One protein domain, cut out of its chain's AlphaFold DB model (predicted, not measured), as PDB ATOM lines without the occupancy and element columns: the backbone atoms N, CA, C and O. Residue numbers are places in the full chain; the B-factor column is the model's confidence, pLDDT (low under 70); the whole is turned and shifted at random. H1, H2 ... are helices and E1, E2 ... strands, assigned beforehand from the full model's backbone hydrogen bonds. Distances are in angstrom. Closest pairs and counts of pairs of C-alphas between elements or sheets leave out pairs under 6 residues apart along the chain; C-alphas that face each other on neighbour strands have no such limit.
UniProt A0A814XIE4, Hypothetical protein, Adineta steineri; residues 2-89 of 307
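What this domain is: This is residues 2 to 89 of the 307 residues of the protein "Hypothetical protein" of Adineta steineri (UniProt A0A814XIE4). A loose, stretched-out model has a group of helices, H1, H2 and H3, at one end and a small sheet of three strands, E1, E2 and E3, at the other, with residues 61 to 70 as the link between. H2 folds back alongside H1 with a gap between them, residues 39 to 51 run back from the end of H2 to H3, and H3 crosses H2 near its first half. The printed part has 88 residues, with three named helices and three named strands that follow along the chain as H1, H2, H3, E1, E2, E3; the sheet, in the order E1, E2, E3, is antiparallel, and the class is mixed, helices and strands. The whole is loose, with a radius of gyration of the C-alphas of 16.6 A, and elongated, with spans of 50 by 30 by 21 A.

Where its parts are: H1 covers residues 2 to 14, 18.2 A from first to last C-alpha, and begins at C-alpha 2 at (160.205, 278.194, 229.103). H2, the longest helix, covers residues 22 to 38 and measures 24.9 A. H3 covers residues 52 to 60, 12.3 A, beginning at C-alpha 52 at (165.776, 266.441, 253.468). E1 covers residues 71 to 74, 7.5 A, E2 residues 78 to 81, 9.9 A, and E3 residues 86 to 88, 7.0 A, ending at C-alpha 88 at (183.655, 283.553, 265.354).

How they stand to each other: H1 touches no helix; H1 and H2 are only just apart, with their closest C-alphas 8.0 A from each other. H2 touches H3 with residues 26 to 30 alone. The closest C-alphas of the two are those of Ile 26 and Glu 56, 5.6 A apart, and their lines are about perpendicular at 73 degrees. In H1, H2 and H3 every O i to N i+4 pair is within hydrogen-bond range. The strands form a meander, each the antiparallel neighbour of the one before. E1 and E2 are a hairpin, their directions at 156 degrees, with N 72 and O 80 within hydrogen-bond range at 2.8 A. E2 and E3 are a hairpin too, at 152 degrees, with N 79 and O 87 at 2.9 A. E1 and E3 are the edge strands. H1, H2 and H3 are not on the sheet.

The domain as a whole: The C-alphas of Asn 3 and Lys 76, the two farthest apart, are 51.1 A from each other. The printed part has no cut. The link from H2 to H3, with 13 residues, is long; the links E1 to E2 and E2 to E3 are tight. The mean pLDDT of the printed part is 75.9; residues 2 to 20 and 37 to 46 are under 70, and H1 has a mean of 44.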
ATOM      1  N   ILE A   2     161.154 277.411 228.287       33.81
ATOM      2  CA  ILE A   2     160.205 278.194 229.103       33.81
ATOM      3  C   ILE A   2     158.984 277.363 229.585       33.81
ATOM      4  O   ILE A   2     158.563 277.485 230.729       33.81
ATOM      5  N   ASN A   3     158.487 276.404 228.790       40.53
ATOM      6  CA  ASN A   3     157.242 275.674 229.099       40.53
ATOM      7  C   ASN A   3     157.313 274.563 230.179       40.53
ATOM      8  O   ASN A   3     156.291 274.271 230.801       40.53
ATOM      9  N   SER A   4     158.467 273.933 230.453       43.34
ATOM     10  CA  SER A   4     158.565 272.912 231.528       43.34
ATOM     11  C   SER A   4     158.825 273.531 232.905       43.34
ATOM     12  O   SER A   4     158.323 273.034 233.919       43.34
ATOM     13  N   LEU A   5     159.532 274.667 232.923       41.16
ATOM     14  CA  LEU A   5     159.640 275.564 234.069       41.16
ATOM     15  C   LEU A   5     158.262 276.115 234.427       41.16
ATOM     16  O   LEU A   5     157.853 275.956 235.568       41.16
ATOM     17  N   ILE A   6     157.499 276.619 233.451       43.31
ATOM     18  CA  ILE A   6     156.119 277.080 233.668       43.31
ATOM     19  C   ILE A   6     155.217 275.949 234.181       43.31
ATOM     20  O   ILE A   6     154.494 276.161 235.141       43.31
ATOM     21  N   LYS A   7     155.293 274.715 233.658       41.78
ATOM     22  CA  LYS A   7     154.508 273.579 234.197       41.78
ATOM     23  C   LYS A   7     154.921 273.154 235.612       41.78
ATOM     24  O   LYS A   7     154.057 272.768 236.398       41.78
ATOM     25  N   SER A   8     156.208 273.224 235.955       46.53
ATOM     26  CA  SER A   8     156.681 272.989 237.331       46.53
ATOM     27  C   SER A   8     156.278 274.127 238.271       46.53
ATOM     28  O   SER A   8     155.934 273.867 239.422       46.53
ATOM     29  N   TYR A   9     156.245 275.362 237.764       47.25
ATOM     30  CA  TYR A   9     155.711 276.540 238.446       47.25
ATOM     31  C   TYR A   9     154.203 276.419 238.663       47.25
ATOM     32  O   TYR A   9     153.760 276.611 239.781       47.25
ATOM     33  N   ILE A  10     153.428 276.005 237.658       47.06
ATOM     34  CA  ILE A  10     151.976 275.793 237.745       47.06
ATOM     35  C   ILE A  10     151.654 274.623 238.681       47.06
ATOM     36  O   ILE A  10     150.754 274.739 239.502       47.06
ATOM     37  N   LYS A  11     152.420 273.522 238.659       47.84
ATOM     38  CA  LYS A  11     152.284 272.458 239.671       47.84
ATOM     39  C   LYS A  11     152.645 272.953 241.073       47.84
ATOM     40  O   LYS A  11     151.932 272.612 242.009       47.84
ATOM     41  N   CYS A  12     153.686 273.772 241.234       47.28
ATOM     42  CA  CYS A  12     153.955 274.440 242.511       47.28
ATOM     43  C   CYS A  12     152.800 275.359 242.929       47.28
ATOM     44  O   CYS A  12     152.449 275.363 244.100       47.28
ATOM     45  N   PHE A  13     152.191 276.084 241.990       45.72
ATOM     46  CA  PHE A  13     151.103 277.036 242.222       45.72
ATOM     47  C   PHE A  13     149.776 276.342 242.574       45.72
ATOM     48  O   PHE A  13     149.013 276.822 243.406       45.72
ATOM     49  N   ILE A  14     149.513 275.169 241.994       46.94
ATOM     50  CA  ILE A  14     148.322 274.357 242.283       46.94
ATOM     51  C   ILE A  14     148.475 273.626 243.627       46.94
ATOM     52  O   ILE A  14     147.549 273.639 244.431       46.94
ATOM     53  N   TYR A  15     149.658 273.081 243.942       46.50
ATOM     54  CA  TYR A  15     149.962 272.501 245.265       46.50
ATOM     55  C   TYR A  15     150.193 273.563 246.366       46.50
ATOM     56  O   TYR A  15     150.500 273.230 247.513       46.50
ATOM     57  N   GLN A  16     150.081 274.853 246.029       46.75
ATOM     58  CA  GLN A  16     150.153 275.966 246.977       46.75
ATOM     59  C   GLN A  16     148.825 276.269 247.678       46.75
ATOM     60  O   GLN A  16     148.849 276.914 248.725       46.75
ATOM     61  N   ARG A  17     147.691 275.787 247.154       43.19
ATOM     62  CA  ARG A  17     146.358 276.044 247.714       43.19
ATOM     63  C   ARG A  17     145.907 274.895 248.620       43.19
ATOM     64  O   ARG A  17     145.306 273.932 248.163       43.19
ATOM     65  N   GLY A  18     146.228 275.015 249.903       49.47
ATOM     66  CA  GLY A  18     145.797 274.127 250.986       49.47
ATOM     67  C   GLY A  18     146.609 274.403 252.254       49.47
ATOM     68  O   GLY A  18     147.740 274.884 252.146       49.47
ATOM     69  N   HIS A  19     146.042 274.135 253.437       46.66
ATOM     70  CA  HIS A  19     146.760 274.222 254.716       46.66
ATOM     71  C   HIS A  19     148.072 273.430 254.609       46.66
ATOM     72  O   HIS A  19     148.055 272.215 254.429       46.66
ATOM     73  N   SER A  20     149.215 274.124 254.618       58.88
ATOM     74  CA  SER A  20     150.505 273.502 254.325       58.88
ATOM     75  C   SER A  20     150.950 272.643 255.496       58.88
ATOM     76  O   SER A  20     151.190 273.167 256.584       58.88
ATOM     77  N   THR A  21     151.114 271.346 255.258       74.50
ATOM     78  CA  THR A  21     151.804 270.474 256.208       74.50
ATOM     79  C   THR A  21     153.261 270.922 256.356       74.50
ATOM     80  O   THR A  21     153.828 271.570 255.470       74.50
ATOM     81  N   GLU A  22     153.908 270.556 257.461       76.62
ATOM     82  CA  GLU A  22     155.338 270.816 257.663       76.62
ATOM     83  C   GLU A  22     156.194 270.257 256.505       76.62
ATOM     84  O   GLU A  22     157.121 270.906 256.007       76.62
ATOM     85  N   TYR A  23     155.793 269.096 255.984       76.25
ATOM     86  CA  TYR A  23     156.389 268.461 254.816       76.25
ATOM     87  C   TYR A  23     156.328 269.340 253.555       76.25
ATOM     88  O   TYR A  23     157.303 269.421 252.800       76.25
ATOM     89  N   ASP A  24     155.221 270.052 253.327       78.44
ATOM     90  CA  ASP A  24     155.080 270.943 252.172       78.44
ATOM     91  C   ASP A  24     156.026 272.142 252.254       78.44
ATOM     92  O   ASP A  24     156.565 272.574 251.230       78.44
ATOM     93  N   LEU A  25     156.276 272.664 253.458       81.44
ATOM     94  CA  LEU A  25     157.229 273.754 253.673       81.44
ATOM     95  C   LEU A  25     158.661 273.308 253.364       81.44
ATOM     96  O   LEU A  25     159.359 273.981 252.596       81.44
ATOM     97  N   ILE A  26     159.069 272.144 253.884       84.00
ATOM     98  CA  ILE A  26     160.375 271.527 253.600       84.00
ATOM     99  C   ILE A  26     160.531 271.322 252.093       84.00
ATOM    100  O   ILE A  26     161.498 271.783 251.481       84.00
ATOM    101  N   ARG A  27     159.535 270.716 251.445       80.81
ATOM    102  CA  ARG A  27     159.556 270.466 250.001       80.81
ATOM    103  C   ARG A  27     159.672 271.756 249.186       80.81
ATOM    104  O   ARG A  27     160.509 271.827 248.282       80.81
ATOM    105  N   ARG A  28     158.872 272.785 249.489       81.06
ATOM    106  CA  ARG A  28     158.908 274.086 248.790       81.06
ATOM    107  C   ARG A  28     160.265 274.768 248.943       81.06
ATOM    108  O   ARG A  28     160.813 275.258 247.953       81.06
ATOM    109  N   LYS A  29     160.843 274.763 250.148       84.12
ATOM    110  CA  LYS A  29     162.178 275.322 250.395       84.12
ATOM    111  C   LYS A  29     163.257 274.568 249.621       84.12
ATOM    112  O   LYS A  29     164.106 275.210 249.004       84.12
ATOM    113  N   GLY A  30     163.193 273.237 249.590       84.56
ATOM    114  CA  GLY A  30     164.108 272.403 248.810       84.56
ATOM    115  C   GLY A  30     164.034 272.711 247.311       84.56
ATOM    116  O   GLY A  30     165.063 272.904 246.665       84.56
ATOM    117  N   ILE A  31     162.822 272.856 246.759       81.38
ATOM    118  CA  ILE A  31     162.619 273.277 245.363       81.38
ATOM    119  C   ILE A  31     163.235 274.657 245.119       81.38
ATOM    120  O   ILE A  31     163.991 274.824 244.165       81.38
ATOM    121  N   TYR A  32     162.966 275.633 245.989       82.12
ATOM    122  CA  TYR A  32     163.540 276.973 245.874       82.12
ATOM    123  C   TYR A  32     165.078 276.951 245.881       82.12
ATOM    124  O   TYR A  32     165.710 277.619 245.062       82.12
ATOM    125  N   MET A  33     165.693 276.156 246.764       81.50
ATOM    126  CA  MET A  33     167.150 275.994 246.822       81.50
ATOM    127  C   MET A  33     167.711 275.421 245.516       81.50
ATOM    128  O   MET A  33     168.677 275.971 244.984       81.50
ATOM    129  N   ASN A  34     167.068 274.389 244.966       76.50
ATOM    130  CA  ASN A  34     167.444 273.810 243.677       76.50
ATOM    131  C   ASN A  34     167.300 274.828 242.533       76.50
ATOM    132  O   ASN A  34     168.215 274.978 241.729       76.50
ATOM    133  N   LEU A  35     166.199 275.587 242.479       73.12
ATOM    134  CA  LEU A  35     165.984 276.623 241.457       73.12
ATOM    135  C   LEU A  35     167.030 277.742 241.530       73.12
ATOM    136  O   LEU A  35     167.493 278.222 240.497       73.12
ATOM    137  N   LYS A  36     167.439 278.148 242.739       74.31
ATOM    138  CA  LYS A  36     168.505 279.143 242.919       74.31
ATOM    139  C   LYS A  36     169.853 278.610 242.422       74.31
ATOM    140  O   LYS A  36     170.614 279.374 241.839       74.31
ATOM    141  N   GLN A  37     170.120 277.315 242.605       69.00
ATOM    142  CA  GLN A  37     171.325 276.658 242.095       69.00
ATOM    143  C   GLN A  37     171.341 276.552 240.563       69.00
ATOM    144  O   GLN A  37     172.406 276.728 239.981       69.00
ATOM    145  N   ILE A  38     170.187 276.369 239.901       58.84
ATOM    146  CA  ILE A  38     170.083 276.316 238.424       58.84
ATOM    147  C   ILE A  38     170.686 277.554 237.741       58.84
ATOM    148  O   ILE A  38     171.192 277.443 236.628       58.84
ATOM    149  N   ARG A  39     170.700 278.712 238.414       57.34
ATOM    150  CA  ARG A  39     171.313 279.946 237.891       57.34
ATOM    151  C   ARG A  39     172.835 279.865 237.737       57.34
ATOM    152  O   ARG A  39     173.386 280.623 236.953       57.34
ATOM    153  N   THR A  40     173.502 278.981 238.479       59.47
ATOM    154  CA  THR A  40     174.965 278.805 238.450       59.47
ATOM    155  C   THR A  40     175.393 277.419 237.965       59.47
ATOM    156  O   THR A  40     176.502 277.255 237.471       59.47
ATOM    157  N   SER A  41     174.529 276.408 238.092       62.59
ATOM    158  CA  SER A  41     174.723 275.062 237.541       62.59
ATOM    159  C   SER A  41     173.380 274.340 237.430       62.59
ATOM    160  O   SER A  41     172.598 274.364 238.374       62.59
ATOM    161  N   ASN A  42     173.096 273.660 236.322       60.31
ATOM    162  CA  ASN A  42     171.854 272.894 236.175       60.31
ATOM    163  C   ASN A  42     171.959 271.492 236.821       60.31
ATOM    164  O   ASN A  42     173.060 271.013 237.100       60.31
ATOM    165  N   ILE A  43     170.818 270.815 237.016       58.84
ATOM    166  CA  ILE A  43     170.732 269.476 237.638       58.84
ATOM    167  C   ILE A  43     171.539 268.385 236.912       58.84
ATOM    168  O   ILE A  43     171.875 267.377 237.520       58.84
ATOM    169  N   TRP A  44     171.869 268.590 235.638       58.75
ATOM    170  CA  TRP A  44     172.643 267.658 234.812       58.75
ATOM    171  C   TRP A  44     174.149 267.915 234.879       58.75
ATOM    172  O   TRP A  44     174.932 267.000 234.650       58.75
ATOM    173  N   THR A  45     174.534 269.141 235.237       65.25
ATOM    174  CA  THR A  45     175.928 269.572 235.417       65.25
ATOM    175  C   THR A  45     176.419 269.403 236.854       65.25
ATOM    176  O   THR A  45     177.616 269.544 237.106       65.25
ATOM    177  N   THR A  46     175.510 269.163 237.813       66.31
ATOM    178  CA  THR A  46     175.787 268.995 239.252       66.31
ATOM    179  C   THR A  46     175.351 267.634 239.764       66.31
ATOM    180  O   THR A  46     174.433 267.020 239.236       66.31
ATOM    181  N   TYR A  47     175.939 267.212 240.880       71.94
ATOM    182  CA  TYR A  47     175.485 266.035 241.613       71.94
ATOM    183  C   TYR A  47     174.548 266.413 242.741       71.94
ATOM    184  O   TYR A  47     174.740 267.423 243.422       71.94
ATOM    185  N   GLY A  48     173.513 265.594 242.914       72.38
ATOM    186  CA  GLY A  48     172.495 265.813 243.925       72.38
ATOM    187  C   GLY A  48     173.008 265.449 245.313       72.38
ATOM    188  O   GLY A  48     173.345 264.294 245.570       72.38
ATOM    189  N   THR A  49     172.989 266.412 246.232       80.75
ATOM    190  CA  THR A  49     173.020 266.103 247.665       80.75
ATOM    191  C   THR A  49     171.619 265.660 248.072       80.75
ATOM    192  O   THR A  49     170.665 266.429 247.972       80.75
ATOM    193  N   LYS A  50     171.475 264.401 248.486       82.38
ATOM    194  CA  LYS A  50     170.184 263.814 248.866       82.38
ATOM    195  C   LYS A  50     169.994 263.958 250.373       82.38
ATOM    196  O   LYS A  50     170.377 263.064 251.119       82.38
ATOM    197  N   ASN A  51     169.461 265.092 250.822       84.88
ATOM    198  CA  ASN A  51     169.257 265.337 252.248       84.88
ATOM    199  C   ASN A  51     168.042 266.250 252.492       84.88
ATOM    200  O   ASN A  51     168.095 267.445 252.207       84.88
ATOM    201  N   SER A  52     166.952 265.683 253.014       84.12
ATOM    202  CA  SER A  52     165.776 266.441 253.468       84.12
ATOM    203  C   SER A  52     166.019 267.140 254.806       84.12
ATOM    204  O   SER A  52     165.539 268.254 254.996       84.12
ATOM    205  N   ASN A  53     166.812 266.533 255.687       89.94
ATOM    206  CA  ASN A  53     167.066 267.018 257.045       89.94
ATOM    207  C   ASN A  53     167.815 268.354 257.035       89.94
ATOM    208  O   ASN A  53     167.561 269.202 257.879       89.94
ATOM    209  N   LEU A  54     168.690 268.593 256.050       89.00
ATOM    210  CA  LEU A  54     169.315 269.908 255.863       89.00
ATOM    211  C   LEU A  54     168.260 270.988 255.593       89.00
ATOM    212  O   LEU A  54     168.321 272.084 256.144       89.00
ATOM    213  N   VAL A  55     167.294 270.690 254.725       89.62
ATOM    214  CA  VAL A  55     166.239 271.645 254.371       89.62
ATOM    215  C   VAL A  55     165.322 271.893 255.565       89.62
ATOM    216  O   VAL A  55     164.945 273.034 255.812       89.62
ATOM    217  N   GLU A  56     165.010 270.844 256.319       90.44
ATOM    218  CA  GLU A  56     164.267 270.929 257.572       90.44
ATOM    219  C   GLU A  56     165.001 271.772 258.622       90.44
ATOM    220  O   GLU A  56     164.413 272.703 259.171       90.44
ATOM    221  N   ALA A  57     166.295 271.528 258.839       91.56
ATOM    222  CA  ALA A  57     167.107 272.274 259.796       91.56
ATOM    223  C   ALA A  57     167.162 273.771 259.457       91.56
ATOM    224  O   ALA A  57     166.964 274.610 260.331       91.56
ATOM    225  N   LEU A  58     167.313 274.111 258.173       89.62
ATOM    226  CA  LEU A  58     167.276 275.494 257.681       89.62
ATOM    227  C   LEU A  58     165.902 276.174 257.829       89.62
ATOM    228  O   LEU A  58     165.799 277.386 257.628       89.62
ATOM    229  N   ILE A  59     164.827 275.425 258.090       88.31
ATOM    230  CA  ILE A  59     163.490 275.981 258.339       88.31
ATOM    231  C   ILE A  59     163.224 276.092 259.836       88.31
ATOM    232  O   ILE A  59     162.787 277.157 260.272       88.31
ATOM    233  N   LYS A  60     163.464 275.011 260.587       89.38
ATOM    234  CA  LYS A  60     163.132 274.898 262.013       89.38
ATOM    235  C   LYS A  60     164.123 275.616 262.922       89.38
ATOM    236  O   LYS A  60     163.710 276.173 263.928       89.38
ATOM    237  N   TYR A  61     165.401 275.626 262.555       90.81
ATOM    238  CA  TYR A  61     166.496 276.124 263.388       90.81
ATOM    239  C   TYR A  61     167.264 277.238 262.671       90.81
ATOM    240  O   TYR A  61     168.486 277.194 262.571       90.81
ATOM    241  N   LYS A  62     166.558 278.219 262.098       84.75
ATOM    242  CA  LYS A  62     167.165 279.309 261.302       84.75
ATOM    243  C   LYS A  62     168.203 280.129 262.073       84.75
ATOM    244  O   LYS A  62     169.099 280.697 261.461       84.75
ATOM    245  N   ASP A  63     168.043 280.195 263.385       88.31
ATOM    246  CA  ASP A  63     168.930 280.826 264.361       88.31
ATOM    247  C   ASP A  63     170.191 279.994 264.650       88.31
ATOM    248  O   ASP A  63     171.216 280.561 265.010       88.31
ATOM    249  N   LYS A  64     170.146 278.670 264.446       89.19
ATOM    250  CA  LYS A  64     171.256 277.738 264.740       89.19
ATOM    251  C   LYS A  64     171.907 277.129 263.499       89.19
ATOM    252  O   LYS A  64     172.984 276.553 263.579       89.19
ATOM    253  N   CYS A  65     171.247 277.205 262.347       90.75
ATOM    254  CA  CYS A  65     171.700 276.622 261.095       90.75
ATOM    255  C   CYS A  65     171.545 277.643 259.970       90.75
ATOM    256  O   CYS A  65     170.435 277.983 259.550       90.75
ATOM    257  N   SER A  66     172.677 278.099 259.439       89.19
ATOM    258  CA  SER A  66     172.716 279.019 258.309       89.19
ATOM    259  C   SER A  66     173.689 278.525 257.241       89.19
ATOM    260  O   SER A  66     174.665 277.831 257.516       89.19
ATOM    261  N   ARG A  67     173.400 278.850 255.978       88.69
ATOM    262  CA  ARG A  67     174.285 278.538 254.851       88.69
ATOM    263  C   ARG A  67     175.150 279.756 254.547       88.69
ATOM    264  O   ARG A  67     174.604 280.772 254.116       88.69
ATOM    265  N   LYS A  68     176.466 279.619 254.685       91.25
ATOM    266  CA  LYS A  68     177.451 280.670 254.391       91.25
ATOM    267  C   LYS A  68     178.112 280.473 253.013       91.25
ATOM    268  O   LYS A  68     177.992 279.385 252.435       91.25
ATOM    269  N   PRO A  69     178.735 281.514 252.429       92.38
ATOM    270  CA  PRO A  69     179.582 281.376 251.242       92.38
ATOM    271  C   PRO A  69     180.822 280.508 251.504       92.38
ATOM    272  O   PRO A  69     181.031 280.003 252.603       92.38
ATOM    273  N   GLY A  70     181.657 280.330 250.476       92.25
ATOM    274  CA  GLY A  70     182.966 279.698 250.652       92.25
ATOM    275  C   GLY A  70     183.852 280.479 251.626       92.25
ATOM    276  O   GLY A  70     183.718 281.699 251.744       92.25
ATOM    277  N   ILE A  71     184.744 279.761 252.305       95.81
ATOM    278  CA  ILE A  71     185.748 280.331 253.207       95.81
ATOM    279  C   ILE A  71     186.840 281.004 252.370       95.81
ATOM    280  O   ILE A  71     187.362 280.389 251.440       95.81
ATOM    281  N   LYS A  72     187.168 282.251 252.716       97.25
ATOM    282  CA  LYS A  72     188.248 283.047 252.123       97.25
ATOM    283  C   LYS A  72     189.529 282.945 252.951       97.25
ATOM    284  O   LYS A  72     190.597 282.749 252.386       97.25
ATOM    285  N   GLU A  73     189.414 283.066 254.272       97.50
ATOM    286  CA  GLU A  73     190.550 283.084 255.200       97.50
ATOM    287  C   GLU A  73     190.150 282.492 256.557       97.50
ATOM    288  O   GLU A  73     189.030 282.705 257.030       97.50
ATOM    289  N   LEU A  74     191.074 281.759 257.181       97.50
ATOM    290  CA  LEU A  74     190.965 281.307 258.566       97.50
ATOM    291  C   LEU A  74     191.833 282.206 259.447       97.50
ATOM    292  O   LEU A  74     193.035 282.320 259.212       97.50
ATOM    293  N   LYS A  75     191.234 282.809 260.473       95.69
ATOM    294  CA  LYS A  75     191.950 283.507 261.544       95.69
ATOM    295  C   LYS A  75     192.052 282.611 262.776       95.69
ATOM    296  O   LYS A  75     191.576 281.481 262.788       95.69
ATOM    297  N   LYS A  76     192.647 283.146 263.845       94.38
ATOM    298  CA  LYS A  76     192.841 282.435 265.116       94.38
ATOM    299  C   LYS A  76     191.532 281.881 265.703       94.38
ATOM    300  O   LYS A  76     191.506 280.718 266.075       94.38
ATOM    301  N   ASN A  77     190.477 282.701 265.761       95.94
ATOM    302  CA  ASN A  77     189.188 282.354 266.386       95.94
ATOM    303  C   ASN A  77     187.981 282.658 265.472       95.94
ATOM    304  O   ASN A  77     186.845 282.722 265.937       95.94
ATOM    305  N   SER A  78     188.217 282.947 264.190       96.94
ATOM    306  CA  SER A  78     187.169 283.383 263.264       96.94
ATOM    307  C   SER A  78     187.464 282.984 261.822       96.94
ATOM    308  O   SER A  78     188.588 282.635 261.458       96.94
ATOM    309  N   ILE A  79     186.428 283.035 260.991       97.56
ATOM    310  CA  ILE A  79     186.471 282.738 259.562       97.56
ATOM    311  C   ILE A  79     186.030 283.982 258.799       97.56
ATOM    312  O   ILE A  79     184.980 284.539 259.111       97.56
ATOM    313  N   ILE A  80     186.780 284.375 257.763       97.69
ATOM    314  CA  ILE A  80     186.305 285.326 256.751       97.69
ATOM    315  C   ILE A  80     185.751 284.541 255.561       97.69
ATOM    316  O   ILE A  80     186.430 283.678 254.998       97.69
ATOM    317  N   PHE A  81     184.533 284.864 255.135       97.56
ATOM    318  CA  PHE A  81     183.898 284.293 253.949       97.56
ATOM    319  C   PHE A  81     184.168 285.125 252.685       97.56
ATOM    320  O   PHE A  81     184.633 286.262 252.730       97.56
ATOM    321  N   ASN A  82     183.844 284.568 251.517       96.50
ATOM    322  CA  ASN A  82     184.053 285.223 250.218       96.50
ATOM    323  C   ASN A  82     183.256 286.524 250.011       96.50
ATOM    324  O   ASN A  82     183.593 287.298 249.120       96.50
ATOM    325  N   ASP A  83     182.209 286.771 250.797       96.19
ATOM    326  CA  ASP A  83     181.478 288.046 250.817       96.19
ATOM    327  C   ASP A  83     182.064 289.057 251.823       96.19
ATOM    328  O   ASP A  83     181.473 290.107 252.058       96.19
ATOM    329  N   ASN A  84     183.243 288.754 252.378       96.88
ATOM    330  CA  ASN A  84     183.955 289.510 253.408       96.88
ATOM    331  C   ASN A  84     183.233 289.590 254.764       96.88
ATOM    332  O   ASN A  84     183.638 290.379 255.614       96.88
ATOM    333  N   THR A  85     182.198 288.774 254.993       96.88
ATOM    334  CA  THR A  85     181.638 288.608 256.340       96.88
ATOM    335  C   THR A  85     182.584 287.790 257.217       96.88
ATOM    336  O   THR A  85     183.288 286.906 256.724       96.88
ATOM    337  N   GLU A  86     182.603 288.094 258.514       97.25
ATOM    338  CA  GLU A  86     183.419 287.404 259.513       97.25
ATOM    339  C   GLU A  86     182.526 286.770 260.585       97.25
ATOM    340  O   GLU A  86     181.512 287.348 260.979       97.25
ATOM    341  N   GLU A  87     182.892 285.577 261.045       96.00
ATOM    342  CA  GLU A  87     182.164 284.849 262.086       96.00
ATOM    343  C   GLU A  87     183.141 284.149 263.028       96.00
ATOM    344  O   GLU A  87     184.095 283.513 262.578       96.00
ATOM    345  N   PHE A  88     182.906 284.281 264.334       97.12
ATOM    346  CA  PHE A  88     183.655 283.553 265.354       97.12
ATOM    347  C   PHE A  88     183.171 282.108 265.412       97.12
ATOM    348  O   PHE A  88     181.965 281.859 265.390       97.12
ATOM    349  N   VAL A  89     184.111 281.168 265.470       95.38
ATOM    350  CA  VAL A  89     183.813 279.735 265.510       95.38
ATOM    351  C   VAL A  89     184.759 279.029 266.469       95.38
ATOM    352  O   VAL A  89     185.947 279.345 266.514       95.38
TER     353      VAL A  89